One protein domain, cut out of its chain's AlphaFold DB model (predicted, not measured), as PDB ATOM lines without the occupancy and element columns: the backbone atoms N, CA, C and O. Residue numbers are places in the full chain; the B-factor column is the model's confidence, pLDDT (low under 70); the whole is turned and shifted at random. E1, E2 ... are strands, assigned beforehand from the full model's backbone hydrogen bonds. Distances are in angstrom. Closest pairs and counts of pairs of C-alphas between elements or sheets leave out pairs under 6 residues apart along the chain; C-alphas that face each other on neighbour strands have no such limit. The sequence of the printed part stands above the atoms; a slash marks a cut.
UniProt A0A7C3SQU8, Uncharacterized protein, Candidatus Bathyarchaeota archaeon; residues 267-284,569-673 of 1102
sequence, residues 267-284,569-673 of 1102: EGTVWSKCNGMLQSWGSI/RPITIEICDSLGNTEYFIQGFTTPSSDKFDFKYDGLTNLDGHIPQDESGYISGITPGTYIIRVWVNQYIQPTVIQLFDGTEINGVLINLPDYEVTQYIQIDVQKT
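What this domain is: This is residues 267 to 284 and 569 to 673 of the 1102 residues of an uncharacterized protein of Candidatus Bathyarchaeota archaeon (UniProt A0A7C3SQU8). Two strongly twisted sheets lie face to face as a sandwich, E3-E2-E7-E10 on E4-E1-E11, with their strands crossed at 42 degrees. The small hairpin E5-E6 extends the body at one end of its longest axis, and a second small hairpin, E8-E9, lies off the E10 edge. The printed part has 123 residues with no named helix and eleven named strands, E1 to E11 in chain order; the class is all strand. The four-stranded sheet and both hairpins are antiparallel, and the three-stranded sheet is mixed. The whole is only just compact, close to loose, with a radius of gyration of the C-alphas of 16.0 A and spans of 51 by 36 by 24 A.

How they stand to each other: E1, residues 267 to 274, is the inner strand of its sheet. Its neighbours are E4, residues 596 to 601, antiparallel to it with 152 degrees between their directions and with N 270 and O 597 2.8 A apart, and E11, residues 663 to 672, parallel to it with 17 degrees between their directions and with N 269 and O 666 2.9 A apart. E2, residues 570 to 576, and E3, residues 582 to 589, form a hairpin, with N 573 and O 586 at 2.8 A. E7, residues 625 to 633, is antiparallel to E2, with N 574 and O 630 at 2.8 A, and to the edge strand E10, residues 653 to 657, with N 627 and O 655 at 2.9 A. Between the two sheets of the sandwich, the closest C-alphas of E10 and E11 are those of Val 653 and Ile 668, 7.2 A; those of E3 and E4 are Ile 586 and Phe 599, 7.5 A. E5, residues 605 to 608, and E6, residues 617 to 620, form a hairpin, with N 608 and O 617 at 2.9 A. E8, residues 641 to 643, and E9, residues 649 to 651, form another, with N 642 and O 650 at 2.9 A. E9 runs on into E10 across one residue, at 83 degrees.

Where its parts are: E1 begins at C-alpha 267, (-44.483, 35.295, -33.830), and is 23.6 A long. E2 measures 19.4 A, E3 20.6 A, E4 17.2 A and E7 26.1 A. E11, the longest strand, measures 28.9 A and ends at C-alpha 672, (-39.805, 14.239, -41.418).

The domain as a whole: The C-alphas farthest apart are those of Asn 275 and Pro 612, 53.3 A. Residues 285 to 568 are not printed; C-alphas 284 and 569 are 6.4 A apart across the cut. Of the links that are printed whole, none is long. The mean pLDDT of the printed part is 89.7, and no printed residue is under 70.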
ATOM      1  N   GLU A 267     -43.721  35.905 -32.744       94.62
ATOM      2  CA  GLU A 267     -44.483  35.295 -33.830       94.62
ATOM      3  C   GLU A 267     -43.526  34.419 -34.642       94.62
ATOM      4  O   GLU A 267     -42.326  34.680 -34.701       94.62
ATOM      5  N   GLY A 268     -44.001  33.337 -35.246       94.56
ATOM      6  CA  GLY A 268     -43.093  32.498 -36.012       94.56
ATOM      7  C   GLY A 268     -43.760  31.482 -36.907       94.56
ATOM      8  O   GLY A 268     -44.960  31.239 -36.813       94.56
ATOM      9  N   THR A 269     -42.947  30.889 -37.777       96.69
ATOM     10  CA  THR A 269     -43.371  29.872 -38.739       96.69
ATOM     11  C   THR A 269     -42.477  28.642 -38.640       96.69
ATOM     12  O   THR A 269     -41.253  28.732 -38.760       96.69
ATOM     13  N   VAL A 270     -43.093  27.477 -38.461       97.25
ATOM     14  CA  VAL A 270     -42.445  26.166 -38.536       97.25
ATOM     15  C   VAL A 270     -42.626  25.593 -39.938       97.25
ATOM     16  O   VAL A 270     -43.759  25.455 -40.387       97.25
ATOM     17  N   TRP A 271     -41.539  25.202 -40.598       96.38
ATOM     18  CA  TRP A 271     -41.524  24.573 -41.917       96.38
ATOM     19  C   TRP A 271     -41.295  23.061 -41.827       96.38
ATOM     20  O   TRP A 271     -40.346  22.593 -41.195       96.38
ATOM     21  N   SER A 272     -42.134  22.290 -42.516       95.56
ATOM     22  CA  SER A 272     -42.000  20.841 -42.673       95.56
ATOM     23  C   SER A 272     -41.075  20.521 -43.844       95.56
ATOM     24  O   SER A 272     -41.354  20.871 -44.993       95.56
ATOM     25  N   LYS A 273     -39.968  19.829 -43.560       93.81
ATOM     26  CA  LYS A 273     -38.953  19.453 -44.546       93.81
ATOM     27  C   LYS A 273     -38.658  17.955 -44.550       93.81
ATOM     28  O   LYS A 273     -38.899  17.236 -43.582       93.81
ATOM     29  N   CYS A 274     -38.106  17.481 -45.657       90.62
ATOM     30  CA  CYS A 274     -37.441  16.190 -45.773       90.62
ATOM     31  C   CYS A 274     -36.181  16.369 -46.625       90.62
ATOM     32  O   CYS A 274     -36.259  16.843 -47.759       90.62
ATOM     33  N   ASN A 275     -35.015  16.029 -46.064       85.38
ATOM     34  CA  ASN A 275     -33.703  16.222 -46.694       85.38
ATOM     35  C   ASN A 275     -33.519  17.658 -47.226       85.38
ATOM     36  O   ASN A 275     -32.973  17.876 -48.303       85.38
ATOM     37  N   GLY A 276     -34.032  18.643 -46.482       83.00
ATOM     38  CA  GLY A 276     -33.960  20.066 -46.834       83.00
ATOM     39  C   GLY A 276     -35.037  20.577 -47.803       83.00
ATOM     40  O   GLY A 276     -35.189  21.791 -47.920       83.00
ATOM     41  N   MET A 277     -35.823  19.707 -48.446       91.31
ATOM     42  CA  MET A 277     -36.927  20.111 -49.327       91.31
ATOM     43  C   MET A 277     -38.237  20.261 -48.553       91.31
ATOM     44  O   MET A 277     -38.498  19.472 -47.647       91.31
ATOM     45  N   LEU A 278     -39.064  21.244 -48.924       93.19
ATOM     46  CA  LEU A 278     -40.393  21.435 -48.336       93.19
ATOM     47  C   LEU A 278     -41.283  20.225 -48.612       93.19
ATOM     48  O   LEU A 278     -41.315  19.686 -49.717       93.19
ATOM     49  N   GLN A 279     -42.008  19.806 -47.585       92.50
ATOM     50  CA  GLN A 279     -42.894  18.660 -47.635       92.50
ATOM     51  C   GLN A 279     -44.194  19.023 -46.938       92.50
ATOM     52  O   GLN A 279     -44.177  19.557 -45.831       92.50
ATOM     53  N   SER A 280     -45.326  18.659 -47.534       92.81
ATOM     54  CA  SER A 280     -46.607  18.788 -46.846       92.81
ATOM     55  C   SER A 280     -46.620  17.967 -45.549       92.81
ATOM     56  O   SER A 280     -46.088  16.846 -45.499       92.81
ATOM     57  N   TRP A 281     -47.243  18.504 -44.498       92.56
ATOM     58  CA  TRP A 281     -47.386  17.812 -43.209       92.56
ATOM     59  C   TRP A 281     -48.005  16.419 -43.388       92.56
ATOM     60  O   TRP A 281     -47.586  15.432 -42.763       92.56
ATOM     61  N   GLY A 282     -48.949  16.321 -44.328       89.00
ATOM     62  CA  GLY A 282     -49.777  15.146 -44.538       89.00
ATOM     63  C   GLY A 282     -50.676  14.883 -43.334       89.00
ATOM     64  O   GLY A 282     -50.548  15.500 -42.277       89.00
ATOM     65  N   SER A 283     -51.597  13.946 -43.497       86.56
ATOM     66  CA  SER A 283     -52.499  13.568 -42.416       86.56
ATOM     67  C   SER A 283     -51.975  12.357 -41.647       86.56
ATOM     68  O   SER A 283     -51.173  11.566 -42.154       86.56
ATOM     69  N   ILE A 284     -52.463  12.195 -40.424       83.56
ATOM     70  CA  ILE A 284     -52.428  10.934 -39.689       83.56
ATOM     71  C   ILE A 284     -53.612  10.110 -40.196       83.56
ATOM     72  O   ILE A 284     -54.749  10.580 -40.176       83.56
ATOM     73  N   ARG A 569     -51.884  16.717 -37.903       88.56
ATOM     74  CA  ARG A 569     -50.906  16.421 -36.849       88.56
ATOM     75  C   ARG A 569     -50.997  17.455 -35.726       88.56
ATOM     76  O   ARG A 569     -51.039  18.648 -36.035       88.56
ATOM     77  N   PRO A 570     -50.987  17.042 -34.450       89.50
ATOM     78  CA  PRO A 570     -50.767  17.974 -33.356       89.50
ATOM     79  C   PRO A 570     -49.342  18.540 -33.435       89.50
ATOM     80  O   PRO A 570     -48.398  17.834 -33.800       89.50
ATOM     81  N   ILE A 571     -49.203  19.820 -33.105       92.31
ATOM     82  CA  ILE A 571     -47.929  20.531 -33.026       92.31
ATOM     83  C   ILE A 571     -47.869  21.332 -31.730       92.31
ATOM     84  O   ILE A 571     -48.818  22.036 -31.383       92.31
ATOM     85  N   THR A 572     -46.743  21.232 -31.027       94.06
ATOM     86  CA  THR A 572     -46.470  22.022 -29.826       94.06
ATOM     87  C   THR A 572     -45.161  22.787 -29.986       94.06
ATOM     88  O   THR A 572     -44.140  22.214 -30.363       94.06
ATOM     89  N   ILE A 573     -45.190  24.083 -29.686       94.94
ATOM     90  CA  ILE A 573     -44.018  24.948 -29.572       94.94
ATOM     91  C   ILE A 573     -43.724  25.130 -28.089       94.94
ATOM     92  O   ILE A 573     -44.594  25.546 -27.327       94.94
ATOM     93  N   GLU A 574     -42.509  24.810 -27.677       95.00
ATOM     94  CA  GLU A 574     -42.042  24.943 -26.302       95.00
ATOM     95  C   GLU A 574     -40.999  26.062 -26.239       95.00
ATOM     96  O   GLU A 574     -39.982  26.010 -26.933       95.00
ATOM     97  N   ILE A 575     -41.264  27.082 -25.422       92.88
ATOM     98  CA  ILE A 575     -40.333  28.172 -25.123       92.88
ATOM     99  C   ILE A 575     -39.591  27.776 -23.852       92.88
ATOM    100  O   ILE A 575     -40.228  27.548 -22.826       92.88
ATOM    101  N   CYS A 576     -38.268  27.679 -23.927       91.75
ATOM    102  CA  CYS A 576     -37.409  27.362 -22.793       91.75
ATOM    103  C   CYS A 576     -36.446  28.513 -22.499       91.75
ATOM    104  O   CYS A 576     -36.022  29.213 -23.421       91.75
ATOM    105  N   ASP A 577     -36.064  28.674 -21.237       89.44
ATOM    106  CA  ASP A 577     -34.973  29.562 -20.841       89.44
ATOM    107  C   ASP A 577     -33.617  29.094 -21.424       89.44
ATOM    108  O   ASP A 577     -33.499  28.050 -22.074       89.44
ATOM    109  N   SER A 578     -32.556  29.867 -21.178       86.38
ATOM    110  CA  SER A 578     -31.197  29.527 -21.632       86.38
ATOM    111  C   SER A 578     -30.594  28.255 -21.001       86.38
ATOM    112  O   SER A 578     -29.553  27.788 -21.463       86.38
ATOM    113  N   LEU A 579     -31.231  27.695 -19.966       87.62
ATOM    114  CA  LEU A 579     -30.840  26.456 -19.286       87.62
ATOM    115  C   LEU A 579     -31.645  25.242 -19.783       87.62
ATOM    116  O   LEU A 579     -31.370  24.117 -19.374       87.62
ATOM    117  N   GLY A 580     -32.625  25.447 -20.669       84.31
ATOM    118  CA  GLY A 580     -33.498  24.394 -21.183       84.31
ATOM    119  C   GLY A 580     -34.722  24.100 -20.306       84.31
ATOM    120  O   GLY A 580     -35.414  23.114 -20.565       84.31
ATOM    121  N   ASN A 581     -35.019  24.936 -19.307       89.56
ATOM    122  CA  ASN A 581     -36.244  24.828 -18.514       89.56
ATOM    123  C   ASN A 581     -37.426  25.405 -19.287       89.56
ATOM    124  O   ASN A 581     -37.325  26.473 -19.885       89.56
ATOM    125  N   THR A 582     -38.560  24.714 -19.260       90.31
ATOM    126  CA  THR A 582     -39.767  25.157 -19.957       90.31
ATOM    127  C   THR A 582     -40.396  26.378 -19.287       90.31
ATOM    128  O   THR A 582     -40.797  26.308 -18.129       90.31
ATOM    129  N   GLU A 583     -40.593  27.442 -20.061       87.81
ATOM    130  CA  GLU A 583     -41.295  28.665 -19.658       87.81
ATOM    131  C   GLU A 583     -42.741  28.685 -20.174       87.81
ATOM    132  O   GLU A 583     -43.658  29.133 -19.485       87.81
ATOM    133  N   TYR A 584     -42.977  28.186 -21.397       87.06
ATOM    134  CA  TYR A 584     -44.303  28.253 -22.019       87.06
ATOM    135  C   TYR A 584     -44.529  27.198 -23.113       87.06
ATOM    136  O   TYR A 584     -43.595  26.795 -23.806       87.06
ATOM    137  N   PHE A 585     -45.791  26.797 -23.317       87.31
ATOM    138  CA  PHE A 585     -46.218  25.911 -24.408       87.31
ATOM    139  C   PHE A 585     -47.302  26.564 -25.270       87.31
ATOM    140  O   PHE A 585     -48.328  27.000 -24.752       87.31
ATOM    141  N   ILE A 586     -47.134  26.509 -26.591       89.19
ATOM    142  CA  ILE A 586     -48.149  26.864 -27.590       89.19
ATOM    143  C   ILE A 586     -48.560  25.580 -28.304       89.19
ATOM    144  O   ILE A 586     -47.703  24.875 -28.822       89.19
ATOM    145  N   GLN A 587     -49.851  25.263 -28.350       88.12
ATOM    146  CA  GLN A 587     -50.366  24.032 -28.962       88.12
ATOM    147  C   GLN A 587     -51.270  24.358 -30.152       88.12
ATOM    148  O   GLN A 587     -51.977  25.363 -30.141       88.12
ATOM    149  N   GLY A 588     -51.288  23.487 -31.158       87.81
ATOM    150  CA  GLY A 588     -52.174  23.607 -32.311       87.81
ATOM    151  C   GLY A 588     -52.191  22.352 -33.180       87.81
ATOM    152  O   GLY A 588     -51.669  21.303 -32.803       87.81
ATOM    153  N   PHE A 589     -52.790  22.473 -34.364       88.62
ATOM    154  CA  PHE A 589     -52.833  21.418 -35.373       88.62
ATOM    155  C   PHE A 589     -52.284  21.932 -36.704       88.62
ATOM    156  O   PHE A 589     -52.608  23.036 -37.139       88.62
ATOM    157  N   THR A 590     -51.464  21.123 -37.367       92.25
ATOM    158  CA  THR A 590     -50.931  21.423 -38.701       92.25
ATOM    159  C   THR A 590     -52.028  21.348 -39.759       92.25
ATOM    160  O   THR A 590     -52.915  20.505 -39.655       92.25
ATOM    161  N   THR A 591     -51.909  22.082 -40.860       91.00
ATOM    162  CA  THR A 591     -52.772  21.865 -42.033       91.00
ATOM    163  C   THR A 591     -52.151  20.792 -42.941       91.00
ATOM    164  O   THR A 591     -51.062  21.034 -43.458       91.00
ATOM    165  N   PRO A 592     -52.798  19.634 -43.203       90.25
ATOM    166  CA  PRO A 592     -52.175  18.513 -43.923       90.25
ATOM    167  C   PRO A 592     -51.625  18.845 -45.312       90.25
ATOM    168  O   PRO A 592     -50.614  18.280 -45.727       90.25
ATOM    169  N   SER A 593     -52.298  19.745 -46.035       91.00
ATOM    170  CA  SER A 593     -51.893  20.216 -47.363       91.00
ATOM    171  C   SER A 593     -50.831  21.316 -47.326       91.00
ATOM    172  O   SER A 593     -50.224  21.595 -48.356       91.00
ATOM    173  N   SER A 594     -50.602  21.938 -46.169       94.88
ATOM    174  CA  SER A 594     -49.575  22.957 -45.988       94.88
ATOM    175  C   SER A 594     -48.226  22.317 -45.673       94.88
ATOM    176  O   SER A 594     -48.140  21.184 -45.201       94.88
ATOM    177  N   ASP A 595     -47.168  23.067 -45.929       95.12
ATOM    178  CA  ASP A 595     -45.785  22.809 -45.551       95.12
ATOM    179  C   ASP A 595     -45.335  23.677 -44.362       95.12
ATOM    180  O   ASP A 595     -44.179  23.584 -43.948       95.12
ATOM    181  N   LYS A 596     -46.233  24.496 -43.792       95.75
ATOM    182  CA  LYS A 596     -45.922  25.409 -42.690       95.75
ATOM    183  C   LYS A 596     -46.959  25.425 -41.565       95.75
ATOM    184  O   LYS A 596     -48.087  24.966 -41.743       95.75
ATOM    185  N   PHE A 597     -46.567  25.934 -40.403       96.25
ATOM    186  CA  PHE A 597     -47.435  26.206 -39.255       96.25
ATOM    187  C   PHE A 597     -47.022  27.522 -38.593       96.25
ATOM    188  O   PHE A 597     -45.864  27.674 -38.210       96.25
ATOM    189  N   ASP A 598     -47.960  28.457 -38.461       95.75
ATOM    190  CA  ASP A 598     -47.721  29.784 -37.888       95.75
ATOM    191  C   ASP A 598     -48.158  29.813 -36.407       95.75
ATOM    192  O   ASP A 598     -49.211  29.275 -36.064       95.75
ATOM    193  N   PHE A 599     -47.369  30.432 -35.523       94.12
ATOM    194  CA  PHE A 599     -47.644  30.515 -34.080       94.12
ATOM    195  C   PHE A 599     -47.364  31.904 -33.493       94.12
ATOM    196  O   PHE A 599     -46.631  32.702 -34.078       94.12
ATOM    197  N   LYS A 600     -47.936  32.172 -32.309       93.12
ATOM    198  CA  LYS A 600     -47.796  33.437 -31.578       93.12
ATOM    199  C   LYS A 600     -47.736  33.242 -30.059       93.12
ATOM    200  O   LYS A 600     -48.499  32.453 -29.509       93.12
ATOM    201  N   TYR A 601     -46.880  34.022 -29.405       90.19
ATOM    202  CA  TYR A 601     -46.832  34.269 -27.965       90.19
ATOM    203  C   TYR A 601     -47.062  35.763 -27.697       90.19
ATOM    204  O   TYR A 601     -46.384  36.620 -28.272       90.19
ATOM    205  N   ASP A 602     -48.029  36.081 -26.841       85.00
ATOM    206  CA  ASP A 602     -48.554  37.432 -26.605       85.00
ATOM    207  C   ASP A 602     -47.993  38.128 -25.352       85.00
ATOM    208  O   ASP A 602     -48.366  39.269 -25.073       85.00
ATOM    209  N   GLY A 603     -47.064  37.488 -24.635       85.50
ATOM    210  CA  GLY A 603     -46.452  38.040 -23.423       85.50
ATOM    211  C   GLY A 603     -47.172  37.665 -22.126       85.50
ATOM    212  O   GLY A 603     -46.870  38.245 -21.084       85.50
ATOM    213  N   LEU A 604     -48.135  36.735 -22.159       89.12
ATOM    214  CA  LEU A 604     -48.903  36.316 -20.985       89.12
ATOM    215  C   LEU A 604     -48.446  34.941 -20.476       89.12
ATOM    216  O   LEU A 604     -48.412  33.964 -21.214       89.12
ATOM    217  N   THR A 605     -48.093  34.863 -19.194       86.94
ATOM    218  CA  THR A 605     -47.656  33.649 -18.479       86.94
ATOM    219  C   THR A 605     -48.159  33.673 -17.034       86.94
ATOM    220  O   THR A 605     -48.639  34.702 -16.550       86.94
ATOM    221  N   ASN A 606     -48.016  32.543 -16.332       84.81
ATOM    222  CA  ASN A 606     -48.317  32.404 -14.905       84.81
ATOM    223  C   ASN A 606     -49.760  32.805 -14.566       84.81
ATOM    224  O   ASN A 606     -50.014  33.891 -14.052       84.81
ATOM    225  N   LEU A 607     -50.713  31.928 -14.889       87.12
ATOM    226  CA  LEU A 607     -52.102  32.077 -14.457       87.12
ATOM    227  C   LEU A 607     -52.183  31.884 -12.933       87.12
ATOM    228  O   LEU A 607     -51.674  30.890 -12.414       87.12
ATOM    229  N   ASP A 608     -52.807  32.821 -12.220       90.44
ATOM    230  CA  ASP A 608     -52.861  32.821 -10.756       90.44
ATOM    231  C   ASP A 608     -54.269  33.168 -10.232       90.44
ATOM    232  O   ASP A 608     -54.979  34.025 -10.766       90.44
ATOM    233  N   GLY A 609     -54.682  32.468  -9.174       90.50
ATOM    234  CA  GLY A 609     -55.965  32.624  -8.490       90.50
ATOM    235  C   GLY A 609     -55.971  33.698  -7.405       90.50
ATOM    236  O   GLY A 609     -57.044  34.114  -6.978       90.50
ATOM    237  N   HIS A 610     -54.799  34.170  -6.972       91.69
ATOM    238  CA  HIS A 610     -54.656  35.168  -5.906       91.69
ATOM    239  C   HIS A 610     -55.019  36.594  -6.326       91.69
ATOM    240  O   HIS A 610     -55.009  37.506  -5.499       91.69
ATOM    241  N   ILE A 611     -55.365  36.816  -7.592       91.12
ATOM    242  CA  ILE A 611     -55.895  38.103  -8.033       91.12
ATOM    243  C   ILE A 611     -57.254  38.332  -7.339       91.12
ATOM    244  O   ILE A 611     -58.109  37.447  -7.406       91.12
ATOM    245  N   PRO A 612     -57.485  39.488  -6.681       88.69
ATOM    246  CA  PRO A 612     -58.697  39.758  -5.900       88.69
ATOM    247  C   PRO A 612     -59.913  40.011  -6.809       88.69
ATOM    248  O   PRO A 612     -60.361  41.143  -7.003       88.69
ATOM    249  N   GLN A 613     -60.413  38.940  -7.415       88.31
ATOM    250  CA  GLN A 613     -61.550  38.888  -8.330       88.31
ATOM    251  C   GLN A 613     -62.092  37.444  -8.393       88.31
ATOM    252  O   GLN A 613     -61.523  36.531  -7.788       88.31
ATOM    253  N   ASP A 614     -63.191  37.228  -9.117       84.00
ATOM    254  CA  ASP A 614     -63.836  35.913  -9.193       84.00
ATOM    255  C   ASP A 614     -62.954  34.903  -9.950       84.00
ATOM    256  O   ASP A 614     -62.594  33.853  -9.417       84.00
ATOM    257  N   GLU A 615     -62.497  35.256 -11.148       86.75
ATOM    258  CA  GLU A 615     -61.684  34.383 -12.001       86.75
ATOM    259  C   GLU A 615     -60.176  34.562 -11.759       86.75
ATOM    260  O   GLU A 615     -59.712  35.556 -11.201       86.75
ATOM    261  N   SER A 616     -59.389  33.577 -12.163       88.38
ATOM    262  CA  SER A 616     -57.934  33.678 -12.244       88.38
ATOM    263  C   SER A 616     -57.504  34.583 -13.398       88.38
ATOM    264  O   SER A 616     -58.293  34.924 -14.279       88.38
ATOM    265  N   GLY A 617     -56.238  34.975 -13.404       89.19
ATOM    266  CA  GLY A 617     -55.677  35.786 -14.474       89.19
ATOM    267  C   GLY A 617     -54.167  35.676 -14.534       89.19
ATOM    268  O   GLY A 617     -53.522  35.219 -13.593       89.19
ATOM    269  N   TYR A 618     -53.595  36.065 -15.669       90.19
ATOM    270  CA  TYR A 618     -52.147  36.082 -15.837       90.19
ATOM    271  C   TYR A 618     -51.530  37.199 -14.993       90.19
ATOM    272  O   TYR A 618     -52.110  38.283 -14.884       90.19
ATOM    273  N   ILE A 619     -50.363  36.931 -14.400       91.19
ATOM    274  CA  ILE A 619     -49.651  37.875 -13.518       91.19
ATOM    275  C   ILE A 619     -48.213  38.169 -13.959       91.19
ATOM    276  O   ILE A 619     -47.491  38.872 -13.248       91.19
ATOM    277  N   SER A 620     -47.767  37.621 -15.090       90.56
ATOM    278  CA  SER A 620     -46.406  37.820 -15.598       90.56
ATOM    279  C   SER A 620     -46.337  37.639 -17.112       90.56
ATOM    280  O   SER A 620     -47.216  37.024 -17.715       90.56
ATOM    281  N   GLY A 621     -45.257  38.109 -17.721       88.00
ATOM    282  CA  GLY A 621     -44.708  37.593 -18.975       88.00
ATOM    283  C   GLY A 621     -43.315  36.996 -18.767       88.00
ATOM    284  O   GLY A 621     -42.806  36.987 -17.640       88.00
ATOM    285  N   ILE A 622     -42.694  36.525 -19.849       87.38
ATOM    286  CA  ILE A 622     -41.275  36.141 -19.839       87.38
ATOM    287  C   ILE A 622     -40.379  37.390 -19.755       87.38
ATOM    288  O   ILE A 622     -40.785  38.507 -20.088       87.38
ATOM    289  N   THR A 623     -39.148  37.241 -19.274       87.44
ATOM    290  CA  THR A 623     -38.182  38.352 -19.197       87.44
ATOM    291  C   THR A 623     -37.446  38.546 -20.528       87.44
ATOM    292  O   THR A 623     -37.260  37.577 -21.257       87.44
ATOM    293  N   PRO A 624     -36.955  39.746 -20.866       87.81
ATOM    294  CA  PRO A 624     -35.992  39.921 -21.951       87.81
ATOM    295  C   PRO A 624     -34.765  39.031 -21.745       87.81
ATOM    296  O   PRO A 624     -34.331  38.823 -20.610       87.81
ATOM    297  N   GLY A 625     -34.203  38.496 -22.827       89.12
ATOM    298  CA  GLY A 625     -33.054  37.599 -22.743       89.12
ATOM    299  C   GLY A 625     -33.009  36.537 -23.834       89.12
ATOM    300  O   GLY A 625     -33.702  36.613 -24.849       89.12
ATOM    301  N   THR A 626     -32.152  35.543 -23.620       90.62
ATOM    302  CA  THR A 626     -31.927  34.441 -24.557       90.62
ATOM    303  C   THR A 626     -32.826  33.249 -24.234       90.62
ATOM    304  O   THR A 626     -32.823  32.764 -23.104       90.62
ATOM    305  N   TYR A 627     -33.546  32.757 -25.243       91.56
ATOM    306  CA  TYR A 627     -34.483  31.638 -25.135       91.56
ATOM    307  C   TYR A 627     -34.212  30.571 -26.188       91.56
ATOM    308  O   TYR A 627     -33.623  30.835 -27.237       91.56
ATOM    309  N   ILE A 628     -34.696  29.367 -25.908       93.00
ATOM    310  CA  ILE A 628     -34.607  28.198 -26.772       93.00
ATOM    311  C   ILE A 628     -36.021  27.808 -27.192       93.00
ATOM    312  O   ILE A 628     -36.875  27.533 -26.354       93.00
ATOM    313  N   ILE A 629     -36.266  27.743 -28.497       94.38
ATOM    314  CA  ILE A 629     -37.560  27.350 -29.056       94.38
ATOM    315  C   ILE A 629     -37.480  25.928 -29.595       94.38
ATOM    316  O   ILE A 629     -36.693  25.634 -30.506       94.38
ATOM    317  N   ARG A 630     -38.315  25.047 -29.045       95.06
ATOM    318  CA  ARG A 630     -38.398  23.635 -29.428       95.06
ATOM    319  C   ARG A 630     -39.734  23.336 -30.084       95.06
ATOM    320  O   ARG A 630     -40.753  23.923 -29.728       95.06
ATOM    321  N   VAL A 631     -39.722  22.427 -31.051       95.88
ATOM    322  CA  VAL A 631     -40.919  22.055 -31.810       95.88
ATOM    323  C   VAL A 631     -41.165  20.557 -31.714       95.88
ATOM    324  O   VAL A 631     -40.289  19.748 -32.020       95.88
ATOM    325  N   TRP A 632     -42.389  20.211 -31.340       94.81
ATOM    326  CA  TRP A 632     -42.852  18.852 -31.107       94.81
ATOM    327  C   TRP A 632     -43.980  18.522 -32.079       94.81
ATOM    328  O   TRP A 632     -45.053  19.123 -32.016       94.81
ATOM    329  N   VAL A 633     -43.726  17.594 -33.001       93.56
ATOM    330  CA  VAL A 633     -44.711  17.067 -33.951       93.56
ATOM    331  C   VAL A 633     -44.459  15.576 -34.154       93.56
ATOM    332  O   VAL A 633     -43.331  15.153 -34.422       93.56
ATOM    333  N   ASN A 634     -45.516  14.762 -34.104       91.50
ATOM    334  CA  ASN A 634     -45.414  13.337 -34.418       91.50
ATOM    335  C   ASN A 634     -44.836  13.114 -35.828       91.50
ATOM    336  O   ASN A 634     -45.306  13.726 -36.790       91.50
ATOM    337  N   GLN A 635     -43.899  12.167 -35.964       91.75
ATOM    338  CA  GLN A 635     -43.177  11.839 -37.206       91.75
ATOM    339  C   GLN A 635     -42.216  12.929 -37.719       91.75
ATOM    340  O   GLN A 635     -41.806  12.902 -38.882       91.75
ATOM    341  N   TYR A 636     -41.847  13.889 -36.874       93.50
ATOM    342  CA  TYR A 636     -40.858  14.908 -37.205       93.50
ATOM    343  C   TYR A 636     -39.854  15.085 -36.072       93.50
ATOM    344  O   TYR A 636     -40.158  14.860 -34.903       93.50
ATOM    345  N   ILE A 637     -38.651  15.512 -36.433       92.38
ATOM    346  CA  ILE A 637     -37.598  15.897 -35.499       92.38
ATOM    347  C   ILE A 637     -37.121  17.301 -35.835       92.38
ATOM    348  O   ILE A 637     -37.011  17.667 -37.004       92.38
ATOM    349  N   GLN A 638     -36.811  18.098 -34.823       93.06
ATOM    350  CA  GLN A 638     -36.116  19.363 -35.030       93.06
ATOM    351  C   GLN A 638     -34.616  19.062 -35.194       93.06
ATOM    352  O   GLN A 638     -34.013  18.543 -34.259       93.06
ATOM    353  N   PRO A 639     -34.001  19.324 -36.362       87.00
ATOM    354  CA  PRO A 639     -32.629  18.900 -36.641       87.00
ATOM    355  C   PRO A 639     -31.579  19.789 -35.969       87.00
ATOM    356  O   PRO A 639     -30.463  19.339 -35.737       87.00
ATOM    357  N   THR A 640     -31.912  21.049 -35.679       88.81
ATOM    358  CA  THR A 640     -30.978  22.007 -35.085       88.81
ATOM    359  C   THR A 640     -30.621  21.559 -33.676       88.81
ATOM    360  O   THR A 640     -31.510  21.432 -32.836       88.81
ATOM    361  N   VAL A 641     -29.334  21.312 -33.440       87.25
ATOM    362  CA  VAL A 641     -28.776  20.986 -32.127       87.25
ATOM    363  C   VAL A 641     -28.086  22.227 -31.582       87.25
ATOM    364  O   VAL A 641     -27.349  22.902 -32.301       87.25
ATOM    365  N   ILE A 642     -28.327  22.515 -30.311       87.06
ATOM    366  CA  ILE A 642     -27.634  23.544 -29.547       87.06
ATOM    367  C   ILE A 642     -26.984  22.898 -28.325       87.06
ATOM    368  O   ILE A 642     -27.504  21.923 -27.779       87.06
ATOM    369  N   GLN A 643     -25.853  23.452 -27.899       85.50
ATOM    370  CA  GLN A 643     -25.203  23.073 -26.651       85.50
ATOM    371  C   GLN A 643     -25.610  24.053 -25.556       85.50
ATOM    372  O   GLN A 643     -25.474  25.267 -25.716       85.50
ATOM    373  N   LEU A 644     -26.131  23.510 -24.460       81.94
ATOM    374  CA  LEU A 644     -26.403  24.244 -23.234       81.94
ATOM    375  C   LEU A 644     -25.093  24.579 -22.505       81.94
ATOM    376  O   LEU A 644     -24.035  24.011 -22.784       81.94
ATOM    377  N   PHE A 645     -25.164  25.492 -21.535       77.12
ATOM    378  CA  PHE A 645     -24.003  25.913 -20.741       77.12
ATOM    379  C   PHE A 645     -23.338  24.776 -19.945       77.12
ATOM    380  O   PHE A 645     -22.154  24.867 -19.632       77.12
ATOM    381  N   ASP A 646     -24.078  23.713 -19.626       78.75
ATOM    382  CA  ASP A 646     -23.590  22.515 -18.932       78.75
ATOM    383  C   ASP A 646     -22.968  21.466 -19.881       78.75
ATOM    384  O   ASP A 646     -22.515  20.415 -19.430       78.75
ATOM    385  N   GLY A 647     -22.926  21.752 -21.188       79.50
ATOM    386  CA  GLY A 647     -22.439  20.849 -22.231       79.50
ATOM    387  C   GLY A 647     -23.490  19.876 -22.774       79.50
ATOM    388  O   GLY A 647     -23.174  19.092 -23.668       79.50
ATOM    389  N   THR A 648     -24.730  19.917 -22.280       84.62
ATOM    390  CA  THR A 648     -25.819  19.066 -22.768       84.62
ATOM    391  C   THR A 648     -26.262  19.504 -24.165       84.62
ATOM    392  O   THR A 648     -26.526  20.681 -24.414       84.62
ATOM    393  N   GLU A 649     -26.395  18.552 -25.089       86.19
ATOM    394  CA  GLU A 649     -26.935  18.799 -26.427       86.19
ATOM    395  C   GLU A 649     -28.451  18.613 -26.453       86.19
ATOM    396  O   GLU A 649     -28.971  17.554 -26.092       86.19
ATOM    397  N   ILE A 650     -29.172  19.636 -26.917       86.44
ATOM    398  CA  ILE A 650     -30.624  19.573 -27.103       86.44
ATOM    399  C   ILE A 650     -31.031  20.070 -28.487       86.44
ATOM    400  O   ILE A 650     -30.362  20.903 -29.096       86.44
ATOM    401  N   ASN A 651     -32.170  19.584 -28.985       88.25
ATOM    402  CA  ASN A 651     -32.759  20.109 -30.214       88.25
ATOM    403  C   ASN A 651     -33.553  21.392 -29.936       88.25
ATOM    404  O   ASN A 651     -34.443  21.374 -29.078       88.25
ATOM    405  N   GLY A 652     -33.253  22.471 -30.667       91.19
ATOM    406  CA  GLY A 652     -33.874  23.784 -30.484       91.19
ATOM    407  C   GLY A 652     -33.278  24.887 -31.366       91.19
ATOM    408  O   GLY A 652     -32.270  24.685 -32.041       91.19
ATOM    409  N   VAL A 653     -33.904  26.067 -31.358       91.88
ATOM    410  CA  VAL A 653     -33.382  27.303 -31.971       91.88
ATOM    411  C   VAL A 653     -33.200  28.359 -30.890       91.88
ATOM    412  O   VAL A 653     -34.125  28.611 -30.123       91.88
ATOM    413  N   LEU A 654     -32.024  28.981 -30.844       91.25
ATOM    414  CA  LEU A 654     -31.702  30.036 -29.890       91.25
ATOM    415  C   LEU A 654     -32.135  31.402 -30.438       91.25
ATOM    416  O   LEU A 654     -31.815  31.748 -31.576       91.25
ATOM    417  N   ILE A 655     -32.865  32.170 -29.632       91.38
ATOM    418  CA  ILE A 655     -33.373  33.505 -29.971       91.38
ATOM    419  C   ILE A 655     -33.016  34.496 -28.864       91.38
ATOM    420  O   ILE A 655     -32.884  34.106 -27.706       91.38
ATOM    421  N   ASN A 656     -32.875  35.777 -29.206       90.88
ATOM    422  CA  ASN A 656     -32.605  36.837 -28.236       90.88
ATOM    423  C   ASN A 656     -33.711  37.895 -28.289       90.88
ATOM    424  O   ASN A 656     -33.903  38.534 -29.329       90.88
ATOM    425  N   LEU A 657     -34.416  38.062 -27.171       88.62
ATOM    426  CA  LEU A 657     -35.573  38.937 -27.022       88.62
ATOM    427  C   LEU A 657     -35.182  40.253 -26.326       88.62
ATOM    428  O   LEU A 657     -34.515  40.203 -25.290       88.62
ATOM    429  N   PRO A 658     -35.580  41.417 -26.874       83.06
ATOM    430  CA  PRO A 658     -35.220  42.730 -26.341       83.06
ATOM    431  C   PRO A 658     -36.085  43.152 -25.143       83.06
ATOM    432  O   PRO A 658     -37.066  42.493 -24.804       83.06
ATOM    433  N   ASP A 659     -35.712  44.271 -24.520       75.12
ATOM    434  CA  ASP A 659     -36.293  44.851 -23.300       75.12
ATOM    435  C   ASP A 659     -37.310  45.984 -23.533       75.12
ATOM    436  O   ASP A 659     -37.659  46.714 -22.604       75.12
ATOM    437  N   TYR A 660     -37.816  46.111 -24.760       78.06
ATOM    438  CA  TYR A 660     -38.849  47.067 -25.169       78.06
ATOM    439  C   TYR A 660     -39.968  46.361 -25.952       78.06
ATOM    440  O   TYR A 660     -39.778  45.253 -26.462       78.06
ATOM    441  N   GLU A 661     -41.146  46.987 -26.060       75.12
ATOM    442  CA  GLU A 661     -42.336  46.355 -26.650       75.12
ATOM    443  C   GLU A 661     -42.181  46.133 -28.172       75.12
ATOM    444  O   GLU A 661     -42.476  47.003 -28.993       75.12
ATOM    445  N   VAL A 662     -41.720  44.941 -28.571       80.19
ATOM    446  CA  VAL A 662     -41.641  44.517 -29.976       80.19
ATOM    447  C   VAL A 662     -41.990  43.038 -30.138       80.19
ATOM    448  O   VAL A 662     -41.694  42.203 -29.282       80.19
ATOM    449  N   THR A 663     -42.607  42.711 -31.271       85.06
ATOM    450  CA  THR A 663     -42.824  41.325 -31.696       85.06
ATOM    451  C   THR A 663     -41.636  40.857 -32.534       85.06
ATOM    452  O   THR A 663     -41.382  41.410 -33.604       85.06
ATOM    453  N   GLN A 664     -40.912  39.833 -32.074       88.38
ATOM    454  CA  GLN A 664     -39.852  39.193 -32.853       88.38
ATOM    455  C   GLN A 664     -40.433  38.063 -33.711       88.38
ATOM    456  O   GLN A 664     -41.142  37.199 -33.198       88.38
ATOM    457  N   TYR A 665     -40.109  38.061 -35.007       91.75
ATOM    458  CA  TYR A 665     -40.515  37.003 -35.930       91.75
ATOM    459  C   TYR A 665     -39.404  35.961 -36.124       91.75
ATOM    460  O   TYR A 665     -38.260  36.337 -36.390       91.75
ATOM    461  N   ILE A 666     -39.728  34.666 -36.023       93.31
ATOM    462  CA  ILE A 666     -38.756  33.562 -36.132       93.31
ATOM    463  C   ILE A 666     -39.195  32.460 -37.104       93.31
ATOM    464  O   ILE A 666     -40.382  32.205 -37.296       93.31
ATOM    465  N   GLN A 667     -38.224  31.774 -37.711       93.69
ATOM    466  CA  GLN A 667     -38.468  30.635 -38.601       93.69
ATOM    467  C   GLN A 667     -37.731  29.396 -38.109       93.69
ATOM    468  O   GLN A 667     -36.569  29.477 -37.710       93.69
ATOM    469  N   ILE A 668     -38.411  28.251 -38.130       94.88
ATOM    470  CA  ILE A 668     -37.894  26.986 -37.605       94.88
ATOM    471  C   ILE A 668     -38.151  25.883 -38.624       94.88
ATOM    472  O   ILE A 668     -39.249  25.777 -39.154       94.88
ATOM    473  N   ASP A 669     -37.163  25.027 -38.860       94.06
ATOM    474  CA  ASP A 669     -37.315  23.850 -39.711       94.06
ATOM    475  C   ASP A 669     -37.484  22.580 -38.870       94.06
ATOM    476  O   ASP A 669     -36.779  22.387 -37.878       94.06
ATOM    477  N   VAL A 670     -38.348  21.667 -39.313       94.69
ATOM    478  CA  VAL A 670     -38.430  20.291 -38.799       94.69
ATOM    479  C   VAL A 670     -38.268  19.276 -39.930       94.69
ATOM    480  O   VAL A 670     -38.699  19.506 -41.057       94.69
ATOM    481  N   GLN A 671     -37.638  18.137 -39.642       93.12
ATOM    482  CA  GLN A 671     -37.357  17.063 -40.597       93.12
ATOM    483  C   GLN A 671     -38.275  15.867 -40.370       93.12
ATOM    484  O   GLN A 671     -38.370  15.342 -39.263       93.12
ATOM    485  N   LYS A 672     -38.921  15.404 -41.438       92.50
ATOM    486  CA  LYS A 672     -39.805  14.239 -41.418       92.50
ATOM    487  C   LYS A 672     -39.019  12.946 -41.214       92.50
ATOM    488  O   LYS A 672     -38.019  12.701 -41.892       92.50
ATOM    489  N   THR A 673     -39.507  12.073 -40.342       92.69
ATOM    490  CA  THR A 673     -38.886  10.776 -40.043       92.69
ATOM    491  C   THR A 673     -39.569   9.600 -40.737       92.69
ATOM    492  O   THR A 673     -40.647   9.739 -41.320       92.69
TER     493      THR A 673